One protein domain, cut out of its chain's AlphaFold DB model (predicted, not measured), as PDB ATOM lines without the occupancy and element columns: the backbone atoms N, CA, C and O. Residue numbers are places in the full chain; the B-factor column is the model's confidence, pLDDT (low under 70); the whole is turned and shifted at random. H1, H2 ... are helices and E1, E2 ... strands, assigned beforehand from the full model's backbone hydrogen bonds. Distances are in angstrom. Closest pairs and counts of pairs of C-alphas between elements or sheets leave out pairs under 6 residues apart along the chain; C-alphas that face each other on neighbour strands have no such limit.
ATOM      1  N   TRP A  67      26.269  17.618 -26.257       89.50
ATOM      2  CA  TRP A  67      25.165  18.374 -26.857       89.50
ATOM      3  C   TRP A  67      24.676  19.501 -25.947       89.50
ATOM      4  O   TRP A  67      24.342  19.280 -24.783       89.50
ATOM      5  N   TYR A  68      24.566  20.709 -26.498       85.94
ATOM      6  CA  TYR A  68      23.871  21.834 -25.878       85.94
ATOM      7  C   TYR A  68      22.401  21.887 -26.317       85.94
ATOM      8  O   TYR A  68      22.018  21.396 -27.384       85.94
ATOM      9  N   HIS A  69      21.554  22.460 -25.458       85.19
ATOM     10  CA  HIS A  69      20.103  22.339 -25.497       85.19
ATOM     11  C   HIS A  69      19.420  23.645 -25.048       85.19
ATOM     12  O   HIS A  69      19.351  23.919 -23.853       85.19
ATOM     13  N   GLU A  70      18.838  24.404 -25.980       80.00
ATOM     14  CA  GLU A  70      17.999  25.574 -25.675       80.00
ATOM     15  C   GLU A  70      16.518  25.231 -25.907       80.00
ATOM     16  O   GLU A  70      16.161  24.631 -26.924       80.00
ATOM     17  N   ARG A  71      15.622  25.615 -24.990       74.75
ATOM     18  CA  ARG A  71      14.172  25.558 -25.226       74.75
ATOM     19  C   ARG A  71      13.705  26.928 -25.709       74.75
ATOM     20  O   ARG A  71      13.776  27.893 -24.958       74.75
ATOM     21  N   LEU A  72      13.222  26.998 -26.948       74.00
ATOM     22  CA  LEU A  72      12.761  28.241 -27.576       74.00
ATOM     23  C   LEU A  72      11.263  28.498 -27.347       74.00
ATOM     24  O   LEU A  72      10.839  29.644 -27.302       74.00
ATOM     25  N   HIS A  73      10.480  27.429 -27.189       71.06
ATOM     26  CA  HIS A  73       9.035  27.426 -26.932       71.06
ATOM     27  C   HIS A  73       8.700  26.113 -26.183       71.06
ATOM     28  O   HIS A  73       9.476  25.157 -26.313       71.06
ATOM     29  N   PRO A  74       7.591  25.970 -25.426       76.75
ATOM     30  CA  PRO A  74       7.243  24.718 -24.741       76.75
ATOM     31  C   PRO A  74       7.385  23.446 -25.594       76.75
ATOM     32  O   PRO A  74       7.904  22.444 -25.100       76.75
ATOM     33  N   TYR A  75       7.046  23.514 -26.886       83.06
ATOM     34  CA  TYR A  75       7.166  22.398 -27.842       83.06
ATOM     35  C   TYR A  75       8.385  22.459 -28.785       83.06
ATOM     36  O   TYR A  75       8.544  21.561 -29.605       83.06
ATOM     37  N   ILE A  76       9.249  23.482 -28.699       81.25
ATOM     38  CA  ILE A  76      10.410  23.645 -29.596       81.25
ATOM     39  C   ILE A  76      11.702  23.716 -28.783       81.25
ATOM     40  O   ILE A  76      11.923  24.633 -27.988       81.25
ATOM     41  N   LYS A  77      12.585  22.749 -29.034       85.69
ATOM     42  CA  LYS A  77      13.945  22.677 -28.501       85.69
ATOM     43  C   LYS A  77      14.925  22.804 -29.665       85.69
ATOM     44  O   LYS A  77      14.843  22.026 -30.611       85.69
ATOM     45  N   TRP A  78      15.853  23.748 -29.578       84.94
ATOM     46  CA  TRP A  78      17.021  23.806 -30.450       84.94
ATOM     47  C   TRP A  78      18.195  23.104 -29.763       84.94
ATOM     48  O   TRP A  78      18.263  23.006 -28.534       84.94
ATOM     49  N   SER A  79      19.091  22.509 -30.539       90.38
ATOM     50  CA  SER A  79      20.231  21.762 -30.011       90.38
ATOM     51  C   SER A  79      21.365  21.752 -31.021       90.38
ATOM     52  O   SER A  79      21.121  21.678 -32.224       90.38
ATOM     53  N   PHE A  80      22.589  21.822 -30.516       90.25
ATOM     54  CA  PHE A  80      23.814  21.733 -31.299       90.25
ATOM     55  C   PHE A  80      24.898  21.054 -30.468       90.25
ATOM     56  O   PHE A  80      24.869  21.092 -29.238       90.25
ATOM     57  N   ASP A  81      25.853  20.442 -31.138       92.62
ATOM     58  CA  ASP A  81      27.000  19.783 -30.541       92.62
ATOM     59  C   ASP A  81      28.172  20.757 -30.321       92.62
ATOM     60  O   ASP A  81      28.289  21.825 -30.941       92.62
ATOM     61  N   PHE A  82      29.054  20.405 -29.388       89.88
ATOM     62  CA  PHE A  82      30.229  21.204 -29.059       89.88
ATOM     63  C   PHE A  82      31.452  20.341 -28.734       89.88
ATOM     64  O   PHE A  82      31.341  19.187 -28.334       89.88
ATOM     65  N   HIS A  83      32.638  20.910 -28.952       88.62
ATOM     66  CA  HIS A  83      33.924  20.274 -28.661       88.62
ATOM     67  C   HIS A  83      34.317  20.403 -27.186       88.62
ATOM     68  O   HIS A  83      34.926  19.497 -26.624       88.62
ATOM     69  N   SER A  84      34.030  21.554 -26.572       85.88
ATOM     70  CA  SER A  84      34.396  21.849 -25.184       85.88
ATOM     71  C   SER A  84      33.622  23.038 -24.608       85.88
ATOM     72  O   SER A  84      33.182  23.934 -25.335       85.88
ATOM     73  N   VAL A  85      33.512  23.071 -23.279       88.00
ATOM     74  CA  VAL A  85      33.242  24.302 -22.526       88.00
ATOM     75  C   VAL A  85      34.551  25.092 -22.440       88.00
ATOM     76  O   VAL A  85      35.573  24.546 -22.030       88.00
ATOM     77  N   LEU A  86      34.533  26.365 -22.839       85.19
ATOM     78  CA  LEU A  86      35.683  27.278 -22.756       85.19
ATOM     79  C   LEU A  86      35.686  28.081 -21.450       85.19
ATOM     80  O   LEU A  86      36.746  28.386 -20.911       85.19
ATOM     81  N   PHE A  87      34.499  28.424 -20.948       83.12
ATOM     82  CA  PHE A  87      34.293  29.111 -19.677       83.12
ATOM     83  C   PHE A  87      32.910  28.761 -19.124       83.12
ATOM     84  O   PHE A  87      31.954  28.647 -19.891       83.12
ATOM     85  N   ALA A  88      32.798  28.644 -17.803       83.38
ATOM     86  CA  ALA A  88      31.534  28.607 -17.079       83.38
ATOM     87  C   ALA A  88      31.708  29.359 -15.753       83.38
ATOM     88  O   ALA A  88      32.714  29.181 -15.063       83.38
ATOM     89  N   GLY A  89      30.741  30.198 -15.397       75.25
ATOM     90  CA  GLY A  89      30.770  30.993 -14.174       75.25
ATOM     91  C   GLY A  89      29.411  31.600 -13.848       75.25
ATOM     92  O   GLY A  89      28.501  31.610 -14.674       75.25
ATOM     93  N   GLN A  90      29.260  32.122 -12.632       74.44
ATOM     94  CA  GLN A  90      28.000  32.695 -12.164       74.44
ATOM     95  C   GLN A  90      28.221  34.076 -11.549       74.44
ATOM     96  O   GLN A  90      29.135  34.291 -10.758       74.44
ATOM     97  N   SER A  91      27.351  35.013 -11.916       71.88
ATOM     98  CA  SER A  91      27.243  36.342 -11.321       71.88
ATOM     99  C   SER A  91      25.949  36.453 -10.510       71.88
ATOM    100  O   SER A  91      25.038  35.642 -10.663       71.88
ATOM    101  N   LYS A  92      25.811  37.521  -9.715       69.44
ATOM    102  CA  LYS A  92      24.562  37.841  -8.995       69.44
ATOM    103  C   LYS A  92      23.351  38.146  -9.901       69.44
ATOM    104  O   LYS A  92      22.265  38.359  -9.380       69.44
ATOM    105  N   TYR A  93      23.550  38.236 -11.221       66.50
ATOM    106  CA  TYR A  93      22.507  38.530 -12.211       66.50
ATOM    107  C   TYR A  93      22.199  37.329 -13.115       66.50
ATOM    108  O   TYR A  93      21.047  37.089 -13.451       66.50
ATOM    109  N   GLN A  94      23.231  36.588 -13.528       66.31
ATOM    110  CA  GLN A  94      23.119  35.473 -14.470       66.31
ATOM    111  C   GLN A  94      24.305  34.502 -14.379       66.31
ATOM    112  O   GLN A  94      25.426  34.885 -14.035       66.31
ATOM    113  N   GLU A  95      24.055  33.253 -14.761       70.88
ATOM    114  CA  GLU A  95      25.077  32.300 -15.203       70.88
ATOM    115  C   GLU A  95      25.624  32.712 -16.583       70.88
ATOM    116  O   GLU A  95      24.872  33.219 -17.416       70.88
ATOM    117  N   ILE A  96      26.920  32.510 -16.820       78.94
ATOM    118  CA  ILE A  96      27.632  32.835 -18.061       78.94
ATOM    119  C   ILE A  96      28.448  31.610 -18.470       78.94
ATOM    120  O   ILE A  96      29.356  31.197 -17.749       78.94
ATOM    121  N   THR A  97      28.162  31.073 -19.656       80.81
ATOM    122  CA  THR A  97      28.850  29.900 -20.208       80.81
ATOM    123  C   THR A  97      29.226  30.155 -21.663       80.81
ATOM    124  O   THR A  97      28.424  30.675 -22.444       80.81
ATOM    125  N   ILE A  98      30.457  29.793 -22.025       86.06
ATOM    126  CA  ILE A  98      31.033  29.954 -23.362       86.06
ATOM    127  C   ILE A  98      31.436  28.570 -23.869       86.06
ATOM    128  O   ILE A  98      32.202  27.867 -23.209       86.06
ATOM    129  N   LEU A  99      30.931  28.180 -25.037       86.94
ATOM    130  CA  LEU A  99      31.192  26.887 -25.672       86.94
ATOM    131  C   LEU A  99      32.023  27.050 -26.946       86.94
ATOM    132  O   LEU A  99      31.929  28.064 -27.636       86.94
ATOM    133  N   ASN A 100      32.770  26.009 -27.302       87.50
ATOM    134  CA  ASN A 100      33.303  25.819 -28.648       87.50
ATOM    135  C   ASN A 100      32.370  24.877 -29.434       87.50
ATOM    136  O   ASN A 100      32.591  23.667 -29.473       87.50
ATOM    137  N   SER A 101      31.286  25.418 -29.988       89.31
ATOM    138  CA  SER A 101      30.304  24.688 -30.803       89.31
ATOM    139  C   SER A 101      30.923  24.193 -32.112       89.31
ATOM    140  O   SER A 101      31.669  24.938 -32.746       89.31
ATOM    141  N   LYS A 102      30.581  22.974 -32.561       88.38
ATOM    142  CA  LYS A 102      31.058  22.468 -33.860       88.38
ATOM    143  C   LYS A 102      30.466  23.272 -35.043       88.38
ATOM    144  O   LYS A 102      31.249  23.764 -35.853       88.38
ATOM    145  N   PRO A 103      29.136  23.502 -35.146       89.50
ATOM    146  CA  PRO A 103      28.551  24.295 -36.237       89.50
ATOM    147  C   PRO A 103      28.759  25.816 -36.139       89.50
ATOM    148  O   PRO A 103      28.659  26.494 -37.163       89.50
ATOM    149  N   PHE A 104      29.016  26.374 -34.948       88.88
ATOM    150  CA  PHE A 104      29.007  27.836 -34.733       88.88
ATOM    151  C   PHE A 104      30.308  28.435 -34.164       88.88
ATOM    152  O   PHE A 104      30.417  29.656 -34.062       88.88
ATOM    153  N   GLY A 105      31.311  27.622 -33.813       89.94
ATOM    154  CA  GLY A 105      32.563  28.096 -33.213       89.94
ATOM    155  C   GLY A 105      32.380  28.598 -31.774       89.94
ATOM    156  O   GLY A 105      31.648  27.998 -30.987       89.94
ATOM    157  N   LYS A 106      33.047  29.701 -31.402       86.88
ATOM    158  CA  LYS A 106      32.915  30.306 -30.062       86.88
ATOM    159  C   LYS A 106      31.502  30.883 -29.866       86.88
ATOM    160  O   LYS A 106      31.198  31.952 -30.390       86.88
ATOM    161  N   VAL A 107      30.669  30.211 -29.072       84.00
ATOM    162  CA  VAL A 107      29.301  30.638 -28.727       84.00
ATOM    163  C   VAL A 107      29.242  31.085 -27.269       84.00
ATOM    164  O   VAL A 107      29.637  30.346 -26.372       84.00
ATOM    165  N   VAL A 108      28.694  32.276 -27.027       80.81
ATOM    166  CA  VAL A 108      28.384  32.798 -25.688       80.81
ATOM    167  C   VAL A 108      26.897  32.559 -25.418       80.81
ATOM    168  O   VAL A 108      26.057  33.108 -26.123       80.81
ATOM    169  N   LEU A 109      26.560  31.730 -24.423       72.06
ATOM    170  CA  LEU A 109      25.171  31.313 -24.163       72.06
ATOM    171  C   LEU A 109      24.334  32.371 -23.427       72.06
ATOM    172  O   LEU A 109      23.117  32.416 -23.584       72.06
ATOM    173  N   LYS A 110      24.983  33.218 -22.620       63.81
ATOM    174  CA  LYS A 110      24.406  34.397 -21.955       63.81
ATOM    175  C   LYS A 110      25.460  35.500 -21.929       63.81
ATOM    176  O   LYS A 110      26.626  35.216 -21.666       63.81
ATOM    177  N   GLN A 111      25.072  36.725 -22.289       59.47
ATOM    178  CA  GLN A 111      26.007  37.739 -22.787       59.47
ATOM    179  C   GLN A 111      27.088  38.143 -21.768       59.47
ATOM    180  O   GLN A 111      26.786  38.555 -20.649       59.47
ATOM    181  N   SER A 112      28.346  38.125 -22.216       50.44
ATOM    182  CA  SER A 112      29.501  38.737 -21.551       50.44
ATOM    183  C   SER A 112      30.409  39.377 -22.605       50.44
ATOM    184  O   SER A 112      30.788  38.699 -23.560       50.44
ATOM    185  N   PHE A 113      30.760  40.657 -22.452       49.00
ATOM    186  CA  PHE A 113      31.554  41.391 -23.452       49.00
ATOM    187  C   PHE A 113      33.057  41.072 -23.410       49.00
ATOM    188  O   PHE A 113      33.699  41.018 -24.458       49.00
ATOM    189  N   GLU A 114      33.599  40.842 -22.213       50.72
ATOM    190  CA  GLU A 114      35.043  40.816 -21.917       50.72
ATOM    191  C   GLU A 114      35.798  39.594 -22.479       50.72
ATOM    192  O   GLU A 114      37.018  39.625 -22.610       50.72
ATOM    193  N   PHE A 115      35.089  38.519 -22.844       52.72
ATOM    194  CA  PHE A 115      35.685  37.236 -23.252       52.72
ATOM    195  C   PHE A 115      35.744  37.004 -24.775       52.72
ATOM    196  O   PHE A 115      36.090  35.907 -25.220       52.72
ATOM    197  N   MET A 116      35.395  38.000 -25.595       59.84
ATOM    198  CA  MET A 116      35.398  37.874 -27.058       59.84
ATOM    199  C   MET A 116      36.587  38.605 -27.685       59.84
ATOM    200  O   MET A 116      36.612  39.832 -27.721       59.84
ATOM    201  N   ASP A 117      37.534  37.856 -28.263       65.88
ATOM    202  CA  ASP A 117      38.721  38.421 -28.929       65.88
ATOM    203  C   ASP A 117      38.364  39.447 -30.020       65.88
ATOM    204  O   ASP A 117      39.042  40.460 -30.155       65.88
ATOM    205  N   ALA A 118      37.258  39.223 -30.739       68.94
ATOM    206  CA  ALA A 118      36.740  40.116 -31.779       68.94
ATOM    207  C   ALA A 118      36.301  41.506 -31.267       68.94
ATOM    208  O   ALA A 118      36.156  42.424 -32.067       68.94
ATOM    209  N   ASN A 119      36.104  41.673 -29.954       68.94
ATOM    210  CA  ASN A 119      35.754  42.955 -29.340       68.94
ATOM    211  C   ASN A 119      36.981  43.708 -28.797       68.94
ATOM    212  O   ASN A 119      36.827  44.839 -28.340       68.94
ATOM    213  N   ARG A 120      38.184  43.105 -28.816       69.69
ATOM    214  CA  ARG A 120      39.370  43.629 -28.113       69.69
ATOM    215  C   ARG A 120      39.712  45.062 -28.516       69.69
ATOM    216  O   ARG A 120      39.992  45.886 -27.648       69.69
ATOM    217  N   ASP A 121      39.659  45.368 -29.804       74.00
ATOM    218  CA  ASP A 121      40.027  46.696 -30.304       74.00
ATOM    219  C   ASP A 121      38.983  47.750 -29.896       74.00
ATOM    220  O   ASP A 121      39.339  48.859 -29.509       74.00
ATOM    221  N   ILE A 122      37.701  47.364 -29.848       73.31
ATOM    222  CA  ILE A 122      36.595  48.207 -29.367       73.31
ATOM    223  C   ILE A 122      36.745  48.485 -27.864       73.31
ATOM    224  O   ILE A 122      36.548  49.615 -27.426       73.31
ATOM    225  N   THR A 123      37.138  47.486 -27.063       71.00
ATOM    226  CA  THR A 123      37.337  47.657 -25.609       71.00
ATOM    227  C   THR A 123      38.521  48.553 -25.228       71.00
ATOM    228  O   THR A 123      38.639  48.906 -24.058       71.00
ATOM    229  N   ASN A 124      39.377  48.927 -26.185       77.88
ATOM    230  CA  ASN A 124      40.513  49.834 -25.984       77.88
ATOM    231  C   ASN A 124      40.307  51.226 -26.625       77.88
ATOM    232  O   ASN A 124      41.231  52.036 -26.623       77.88
ATOM    233  N   ASP A 125      39.128  51.519 -27.185       81.62
ATOM    234  CA  ASP A 125      38.826  52.819 -27.797       81.62
ATOM    235  C   ASP A 125      38.602  53.897 -26.720       81.62
ATOM    236  O   ASP A 125      37.705  53.771 -25.889       81.62
ATOM    237  N   GLU A 126      39.372  54.989 -26.754       85.50
ATOM    238  CA  GLU A 126      39.279  56.103 -25.790       85.50
ATOM    239  C   GLU A 126      37.891  56.782 -25.752       85.50
ATOM    240  O   GLU A 126      37.562  57.490 -24.798       85.50
ATOM    241  N   ARG A 127      37.058  56.573 -26.781       86.69
ATOM    242  CA  ARG A 127      35.681  57.087 -26.862       86.69
ATOM    243  C   ARG A 127      34.667  56.186 -26.152       86.69
ATOM    244  O   ARG A 127      33.537  56.625 -25.924       86.69
ATOM    245  N   LEU A 128      35.026  54.940 -25.832       82.75
ATOM    246  CA  LEU A 128      34.150  53.996 -25.146       82.75
ATOM    247  C   LEU A 128      34.165  54.257 -23.635       82.75
ATOM    248  O   LEU A 128      35.198  54.166 -22.978       82.75
ATOM    249  N   GLN A 129      32.989  54.510 -23.062       81.12
ATOM    250  CA  GLN A 129      32.814  54.653 -21.618       81.12
ATOM    251  C   GLN A 129      31.891  53.545 -21.105       81.12
ATOM    252  O   GLN A 129      30.720  53.470 -21.478       81.12
ATOM    253  N   ILE A 130      32.428  52.655 -20.266       80.69
ATOM    254  CA  ILE A 130      31.711  51.482 -19.750       80.69
ATOM    255  C   ILE A 130      31.169  51.785 -18.350       80.69
ATOM    256  O   ILE A 130      31.930  51.921 -17.392       80.69
ATOM    257  N   ALA A 131      29.841  51.846 -18.217       79.06
ATOM    258  CA  ALA A 131      29.151  52.053 -16.947       79.06
ATOM    259  C   ALA A 131      28.459  50.762 -16.469       79.06
ATOM    260  O   ALA A 131      27.449  50.334 -17.026       79.06
ATOM    261  N   TYR A 132      28.969  50.154 -15.394       80.94
ATOM    262  CA  TYR A 132      28.400  48.942 -14.785       80.94
ATOM    263  C   TYR A 132      27.182  49.269 -13.896       80.94
ATOM    264  O   TYR A 132      27.251  49.187 -12.667       80.94
ATOM    265  N   LYS A 133      26.067  49.690 -14.508       76.69
ATOM    266  CA  LYS A 133      24.874  50.206 -13.811       76.69
ATOM    267  C   LYS A 133      23.564  49.827 -14.512       76.69
ATOM    268  O   LYS A 133      23.557  49.471 -15.687       76.69
ATOM    269  N   GLU A 134      22.437  49.932 -13.804       78.25
ATOM    270  CA  GLU A 134      21.116  49.929 -14.445       78.25
ATOM    271  C   GLU A 134      21.004  51.137 -15.391       78.25
ATOM    272  O   GLU A 134      21.156  52.284 -14.965       78.25
ATOM    273  N   ALA A 135      20.698  50.885 -16.667       79.25
ATOM    274  CA  ALA A 135      20.623  51.922 -17.695       79.25
ATOM    275  C   ALA A 135      19.604  53.027 -17.367       79.25
ATOM    276  O   ALA A 135      19.863  54.197 -17.625       79.25
ATOM    277  N   LYS A 136      18.463  52.679 -16.755       79.44
ATOM    278  CA  LYS A 136      17.443  53.654 -16.344       79.44
ATOM    279  C   LYS A 136      17.967  54.601 -15.260       79.44
ATOM    280  O   LYS A 136      17.805  55.807 -15.404       79.44
ATOM    281  N   ALA A 137      18.608  54.075 -14.214       79.94
ATOM    282  CA  ALA A 137      19.207  54.896 -13.163       79.94
ATOM    283  C   ALA A 137      20.298  55.822 -13.727       79.94
ATOM    284  O   ALA A 137      20.275  57.015 -13.447       79.94
ATOM    285  N   LEU A 138      21.182  55.294 -14.583       81.69
ATOM    286  CA  LEU A 138      22.218  56.078 -15.267       81.69
ATOM    287  C   LEU A 138      21.609  57.230 -16.091       81.69
ATOM    288  O   LEU A 138      21.989  58.386 -15.924       81.69
ATOM    289  N   LEU A 139      20.606  56.933 -16.926       82.50
ATOM    290  CA  LEU A 139      19.906  57.934 -17.740       82.50
ATOM    291  C   LEU A 139      19.152  58.981 -16.903       82.50
ATOM    292  O   LEU A 139      18.894  60.069 -17.410       82.50
ATOM    293  N   MET A 140      18.784  58.687 -15.654       80.56
ATOM    294  CA  MET A 140      18.042  59.613 -14.788       80.56
ATOM    295  C   MET A 140      18.935  60.530 -13.938       80.56
ATOM    296  O   MET A 140      18.427  61.533 -13.443       80.56
ATOM    297  N   GLU A 141      20.229  60.239 -13.788       81.50
ATOM    298  CA  GLU A 141      21.131  61.029 -12.933       81.50
ATOM    299  C   GLU A 141      21.572  62.349 -13.576       81.50
ATOM    300  O   GLU A 141      21.349  63.410 -12.995       81.50
ATOM    301  N   ASP A 142      22.159  62.314 -14.775       73.94
ATOM    302  CA  ASP A 142      22.778  63.509 -15.367       73.94
ATOM    303  C   ASP A 142      21.791  64.292 -16.246       73.94
ATOM    304  O   ASP A 142      21.710  64.106 -17.460       73.94
ATOM    305  N   VAL A 143      20.909  65.072 -15.605       67.38
ATOM    306  CA  VAL A 143      19.692  65.677 -16.194       67.38
ATOM    307  C   VAL A 143      19.941  66.460 -17.493       67.38
ATOM    308  O   VAL A 143      19.055  66.469 -18.351       67.38
ATOM    309  N   GLU A 144      21.115  67.071 -17.660       77.06
ATOM    310  CA  GLU A 144      21.448  67.891 -18.832       77.06
ATOM    311  C   GLU A 144      22.059  67.100 -20.000       77.06
ATOM    312  O   GLU A 144      21.942  67.553 -21.143       77.06
ATOM    313  N   GLU A 145      22.658  65.919 -19.773       83.75
ATOM    314  CA  GLU A 145      23.234  65.134 -20.873       83.75
ATOM    315  C   GLU A 145      22.142  64.563 -21.794       83.75
ATOM    316  O   GLU A 145      21.118  64.030 -21.351       83.75
ATOM    317  N   LYS A 146      22.382  64.679 -23.106       88.56
ATOM    318  CA  LYS A 146      21.503  64.210 -24.179       88.56
ATOM    319  C   LYS A 146      22.277  63.537 -25.298       88.56
ATOM    320  O   LYS A 146      23.448  63.825 -25.534       88.56
ATOM    321  N   PHE A 147      21.570  62.675 -26.016       90.06
ATOM    322  CA  PHE A 147      22.144  61.754 -26.981       90.06
ATOM    323  C   PHE A 147      21.474  61.876 -28.353       90.06
ATOM    324  O   PHE A 147      20.253  62.000 -28.463       90.06
ATOM    325  N   ASP A 148      22.282  61.795 -29.410       92.06
ATOM    326  CA  ASP A 148      21.800  61.759 -30.797       92.06
ATOM    327  C   ASP A 148      21.277  60.368 -31.181       92.06
ATOM    328  O   ASP A 148      20.333  60.245 -31.958       92.06
ATOM    329  N   VAL A 149      21.864  59.315 -30.599       92.25
ATOM    330  CA  VAL A 149      21.435  57.921 -30.762       92.25
ATOM    331  C   VAL A 149      21.478  57.195 -29.415       92.25
ATOM    332  O   VAL A 149      22.466  57.288 -28.687       92.25
ATOM    333  N   ILE A 150      20.429  56.431 -29.102       89.75
ATOM    334  CA  ILE A 150      20.367  55.514 -27.950       89.75
ATOM    335  C   ILE A 150      20.035  54.101 -28.456       89.75
ATOM    336  O   ILE A 150      19.064  53.917 -29.193       89.75
ATOM    337  N   VAL A 151      20.825  53.101 -28.041       88.94
ATOM    338  CA  VAL A 151      20.720  51.704 -28.506       88.94
ATOM    339  C   VAL A 151      20.319  50.758 -27.363       88.94
ATOM    340  O   VAL A 151      21.119  50.398 -26.499       88.94
ATOM    341  N   GLY A 152      19.062  50.316 -27.374       83.75
ATOM    342  CA  GLY A 152      18.498  49.326 -26.457       83.75
ATOM    343  C   GLY A 152      18.879  47.887 -26.816       83.75
ATOM    344  O   GLY A 152      18.066  47.144 -27.363       83.75
ATOM    345  N   ASN A 153      20.099  47.462 -26.481       80.50
ATOM    346  CA  ASN A 153      20.530  46.058 -26.595       80.50
ATOM    347  C   ASN A 153      20.206  45.257 -25.308       80.50
ATOM    348  O   ASN A 153      21.081  44.759 -24.594       80.50
ATOM    349  N   LEU A 154      18.918  45.211 -24.956       72.12
ATOM    350  CA  LEU A 154      18.423  44.710 -23.668       72.12
ATOM    351  C   LEU A 154      17.946  43.255 -23.736       72.12
ATOM    352  O   LEU A 154      17.518  42.773 -24.781       72.12
ATOM    353  N   GLY A 155      18.027  42.551 -22.604       62.09
ATOM    354  CA  GLY A 155      17.589  41.159 -22.490       62.09
ATOM    355  C   GLY A 155      16.076  41.029 -22.626       62.09
ATOM    356  O   GLY A 155      15.328  41.625 -21.855       62.09
ATOM    357  N   CYS A 156      15.617  40.242 -23.598       51.03
ATOM    358  CA  CYS A 156      14.196  39.990 -23.811       51.03
ATOM    359  C   CYS A 156      13.778  38.655 -23.171       51.03
ATOM    360  O   CYS A 156      13.923  37.601 -23.788       51.03
ATOM    361  N   CYS A 157      13.236  38.722 -21.950       43.91
ATOM    362  CA  CYS A 157      12.507  37.630 -21.294       43.91
ATOM    363  C   CYS A 157      11.134  38.125 -20.787       43.91
ATOM    364  O   CYS A 157      10.964  38.437 -19.612       43.91
ATOM    365  N   PRO A 158      10.121  38.228 -21.665       41.72
ATOM    366  CA  PRO A 158       8.753  38.556 -21.280       41.72
ATOM    367  C   PRO A 158       7.971  37.269 -20.966       41.72
ATOM    368  O   PRO A 158       7.008  36.944 -21.658       41.72
ATOM    369  N   VAL A 159       8.410  36.496 -19.963       40.94
ATOM    370  CA  VAL A 159       7.795  35.198 -19.625       40.94
ATOM    371  C   VAL A 159       7.596  35.034 -18.114       40.94
ATOM    372  O   VAL A 159       8.549  34.970 -17.347       40.94
ATOM    373  N   GLU A 160       6.324  34.963 -17.716       38.72
ATOM    374  CA  GLU A 160       5.766  34.462 -16.443       38.72
ATOM    375  C   GLU A 160       6.255  35.024 -15.087       38.72
ATOM    376  O   GLU A 160       5.596  34.755 -14.083       38.72
ATOM    377  N   SER A 161       7.284  35.878 -15.012       39.91
ATOM    378  CA  SER A 161       7.601  36.627 -13.783       39.91
ATOM    379  C   SER A 161       7.638  38.145 -13.994       39.91
ATOM    380  O   SER A 161       8.238  38.667 -14.932       39.91
ATOM    381  N   ILE A 162       6.985  38.872 -13.084       44.66
ATOM    382  CA  ILE A 162       6.924  40.348 -13.066       44.66
ATOM    383  C   ILE A 162       8.223  40.949 -12.474       44.66
ATOM    384  O   ILE A 162       8.418  42.162 -12.481       44.66
ATOM    385  N   GLU A 163       9.135  40.098 -11.994       43.38
ATOM    386  CA  GLU A 163      10.305  40.470 -11.189       43.38
ATOM    387  C   GLU A 163      11.625  40.539 -11.982       43.38
ATOM    388  O   GLU A 163      12.642  40.967 -11.433       43.38
ATOM    389  N   GLU A 164      11.644  40.185 -13.276       51.28
ATOM    390  CA  GLU A 164      12.849  40.368 -14.098       51.28
ATOM    391  C   GLU A 164      13.174  41.865 -14.328       51.28
ATOM    392  O   GLU A 164      12.296  42.633 -14.744       51.28
ATOM    393  N   PRO A 165      14.441  42.310 -14.144       54.34
ATOM    394  CA  PRO A 165      14.821  43.724 -14.264       54.34
ATOM    395  C   PRO A 165      14.461  44.363 -15.611       54.34
ATOM    396  O   PRO A 165      14.102  45.539 -15.674       54.34
ATOM    397  N   CYS A 166      14.533  43.578 -16.688       51.19
ATOM    398  CA  CYS A 166      14.305  44.008 -18.065       51.19
ATOM    399  C   CYS A 166      12.857  44.449 -18.329       51.19
ATOM    400  O   CYS A 166      12.620  45.331 -19.156       51.19
ATOM    401  N   THR A 167      11.887  43.884 -17.604       49.12
ATOM    402  CA  THR A 167      10.448  44.129 -17.802       49.12
ATOM    403  C   THR A 167      10.097  45.609 -17.629       49.12
ATOM    404  O   THR A 167       9.327  46.166 -18.413       49.12
ATOM    405  N   ASN A 168      10.749  46.299 -16.686       52.16
ATOM    406  CA  ASN A 168      10.568  47.736 -16.455       52.16
ATOM    407  C   ASN A 168      11.032  48.635 -17.620       52.16
ATOM    408  O   ASN A 168      10.632  49.800 -17.672       52.16
ATOM    409  N   LEU A 169      11.852  48.125 -18.547       52.88
ATOM    410  CA  LEU A 169      12.356  48.885 -19.696       52.88
ATOM    411  C   LEU A 169      11.496  48.734 -20.962       52.88
ATOM    412  O   LEU A 169      11.662  49.509 -21.898       52.88
ATOM    413  N   MET A 170      10.533  47.807 -20.989       56.44
ATOM    414  CA  MET A 170       9.647  47.614 -22.149       56.44
ATOM    415  C   MET A 170       8.329  48.402 -22.067       56.44
ATOM    416  O   MET A 170       7.570  48.435 -23.036       56.44
ATOM    417  N   PHE A 171       8.045  49.070 -20.945       66.19
ATOM    418  CA  PHE A 171       6.823  49.860 -20.780       66.19
ATOM    419  C   PHE A 171       6.903  51.253 -21.417       66.19
ATOM    420  O   PHE A 171       7.939  51.919 -21.405       66.19
ATOM    421  N   LYS A 172       5.739  51.746 -21.861       73.62
ATOM    422  CA  LYS A 172       5.503  53.110 -22.372       73.62
ATOM    423  C   LYS A 172       6.148  54.212 -21.509       73.62
ATOM    424  O   LYS A 172       6.656  55.192 -22.046       73.62
ATOM    425  N   THR A 173       6.167  54.031 -20.189       73.12
ATOM    426  CA  THR A 173       6.770  54.961 -19.226       73.12
ATOM    427  C   THR A 173       8.281  55.125 -19.394       73.12
ATOM    428  O   THR A 173       8.751  56.249 -19.251       73.12
ATOM    429  N   LEU A 174       9.050  54.086 -19.756       77.56
ATOM    430  CA  LEU A 174      10.479  54.264 -20.050       77.56
ATOM    431  C   LEU A 174      10.656  55.177 -21.271       77.56
ATOM    432  O   LEU A 174      11.409  56.150 -21.221       77.56
ATOM    433  N   TYR A 175       9.926  54.896 -22.350       82.69
ATOM    434  CA  TYR A 175      10.030  55.660 -23.591       82.69
ATOM    435  C   TYR A 175       9.657  57.136 -23.398       82.69
ATOM    436  O   TYR A 175      10.391  58.012 -23.847       82.69
ATOM    437  N   GLU A 176       8.562  57.425 -22.689       84.50
ATOM    438  CA  GLU A 176       8.085  58.799 -22.485       84.50
ATOM    439  C   GLU A 176       8.834  59.574 -21.389       84.50
ATOM    440  O   GLU A 176       9.021  60.780 -21.542       84.50
ATOM    441  N   GLN A 177       9.258  58.919 -20.300       83.00
ATOM    442  CA  GLN A 177       9.797  59.595 -19.104       83.00
ATOM    443  C   GLN A 177      11.321  59.487 -18.951       83.00
ATOM    444  O   GLN A 177      11.892  60.234 -18.163       83.00
ATOM    445  N   VAL A 178      11.982  58.572 -19.672       84.44
ATOM    446  CA  VAL A 178      13.430  58.315 -19.541       84.44
ATOM    447  C   VAL A 178      14.151  58.493 -20.874       84.44
ATOM    448  O   VAL A 178      15.085  59.281 -20.956       84.44
ATOM    449  N   VAL A 179      13.704  57.814 -21.936       87.56
ATOM    450  CA  VAL A 179      14.375  57.858 -23.246       87.56
ATOM    451  C   VAL A 179      14.135  59.196 -23.944       87.56
ATOM    452  O   VAL A 179      15.084  59.903 -24.266       87.56
ATOM    453  N   LYS A 180      12.870  59.583 -24.159       88.69
ATOM    454  CA  LYS A 180      12.525  60.785 -24.934       88.69
ATOM    455  C   LYS A 180      13.093  62.100 -24.362       88.69
ATOM    456  O   LYS A 180      13.532  62.915 -25.167       88.69
ATOM    457  N   PRO A 181      13.146  62.338 -23.034       90.44
ATOM    458  CA  PRO A 181      13.793  63.537 -22.486       90.44
ATOM    459  C   PRO A 181      15.315  63.586 -22.703       90.44
ATOM    460  O   PRO A 181      15.889  64.674 -22.694       90.44
ATOM    461  N   LYS A 182      15.948  62.419 -22.898       89.38
ATOM    462  CA  LYS A 182      17.400  62.227 -23.055       89.38
ATOM    463  C   LYS A 182      17.866  62.159 -24.509       89.38
ATOM    464  O   LYS A 182      19.059  62.022 -24.760       89.38
ATOM    465  N   LEU A 183      16.949  62.294 -25.462       90.62
ATOM    466  CA  LEU A 183      17.282  62.489 -26.867       90.62
ATOM    467  C   LEU A 183      17.414  63.983 -27.194       90.62
ATOM    468  O   LEU A 183      16.726  64.838 -26.621       90.62
ATOM    469  N   ASN A 184      18.277  64.289 -28.160       92.12
ATOM    470  CA  ASN A 184      18.227  65.555 -28.890       92.12
ATOM    471  C   ASN A 184      16.942  65.640 -29.753       92.12
ATOM    472  O   ASN A 184      16.272  64.621 -29.931       92.12
ATOM    473  N   PRO A 185      16.540  66.826 -30.262       90.19
ATOM    474  CA  PRO A 185      15.244  67.009 -30.934       90.19
ATOM    475  C   PRO A 185      14.978  66.041 -32.097       90.19
ATOM    476  O   PRO A 185      13.865  65.535 -32.216       90.19
ATOM    477  N   ASP A 186      16.016  65.740 -32.881       91.94
ATOM    478  CA  ASP A 186      16.002  64.789 -34.001       91.94
ATOM    479  C   ASP A 186      16.664  63.437 -33.639       91.94
ATOM    480  O   ASP A 186      17.054  62.661 -34.510       91.94
ATOM    481  N   GLY A 187      16.837  63.165 -32.339       91.25
ATOM    482  CA  GLY A 187      17.559  62.002 -31.824       91.25
ATOM    483  C   GLY A 187      16.818  60.679 -32.032       91.25
ATOM    484  O   GLY A 187      15.595  60.590 -31.897       91.25
ATOM    485  N   ILE A 188      17.573  59.621 -32.323       92.75
ATOM    486  CA  ILE A 188      17.048  58.304 -32.698       92.75
ATOM    487  C   ILE A 188      17.193  57.318 -31.535       92.75
ATOM    488  O   ILE A 188      18.287  57.069 -31.032       92.75
ATOM    489  N   PHE A 189      16.094  56.670 -31.152       90.12
ATOM    490  CA  PHE A 189      16.139  55.466 -30.324       90.12
ATOM    491  C   PHE A 189      15.925  54.223 -31.190       90.12
ATOM    492  O   PHE A 189      14.975  54.166 -31.971       90.12
ATOM    493  N   VAL A 190      16.766  53.206 -31.005       89.38
ATOM    494  CA  VAL A 190      16.581  51.874 -31.597       89.38
ATOM    495  C   VAL A 190      16.720  50.810 -30.510       89.38
ATOM    496  O   VAL A 190      17.530  50.952 -29.600       89.38
ATOM    497  N   THR A 191      15.940  49.734 -30.586       84.94
ATOM    498  CA  THR A 191      16.001  48.607 -29.640       84.94
ATOM    499  C   THR A 191      15.878  47.287 -30.379       84.94
ATOM    500  O   THR A 191      15.272  47.227 -31.451       84.94
ATOM    501  N   GLN A 192      16.388  46.212 -29.781       78.19
ATOM    502  CA  GLN A 192      15.934  44.878 -30.148       78.19
ATOM    503  C   GLN A 192      14.419  44.779 -29.906       78.19
ATOM    504  O   GLN A 192      13.929  45.123 -28.829       78.19
TER     505      GLN A 192
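Overview. This is residues 67 to 192 of the 197 residues of the protein "Thermospermine synthase ACAULIS5-like" of Senna tora (UniProt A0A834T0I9). Two lobes are joined by a long looping link: a twisted sheet of four strands, E1 to E4, with no helix on it, and a head in which H3 packs on the strand pair E5 and E6, with H1 packed on H3 and little H2 close by. Residues 117 to 122 and 124 to 133 of that link stick out. The 126 printed residues, mixed in class, have three named helices and six named strands, E1 E2 E3 E4 H1 E5 H2 H3 E6; the sheet E1 E2 E3 E4 is antiparallel, the pair parallel. The whole is loose, with a radius of gyration of the C-alphas of 17.9 A and spans of 50 by 39 by 28 A.

Along the chain. Find C-alpha 67 at (25.165, 18.374, -26.857), where E1 runs to 73. E2, residues 76 to 90, covers 26.4 A and bends by 111 degrees at 84; E3 is 95 to 101, E4 105 to 108. Then come H1, 135 to 141, E5, 147 to 152, H2, 165 to 169, and H3, 172 to 182, 15.0 A. E6, 183 to 191, ends at (16.001, 48.607, -29.640).

Arrangement. E1 to E4 form a meander, each strand the antiparallel neighbour of the one before: see N 70 and O 78, 3.0 A, N 89 and O 96, 2.9 A, and N 99 and O 107, 2.9 A. E5, H2, H3 and E6 make a strand-helix-strand unit, parallel strands joined through helices, its crossover right-handed; N 152 and O 190 are 2.8 A apart. H1 and H3 touch, closest at C-alphas 139 and 178, 6.7 A, at a steep tilt of 53 degrees. O i to N i+4 pairs are within hydrogen-bond range throughout H1, in 0 of 1 in H2 and 3 of 7 in H3; O i to N i+3 gives 1 of 2 and 2 of 8.

Size, cuts and confidence. C-alphas 83 and 185, the farthest apart, are 50.4 A apart. The printed part has no cut; the links E4 to H1 and E5 to H2 are long. Look for pLDDT under 70 at, among others, residues 110 to 120 and 155 to 171.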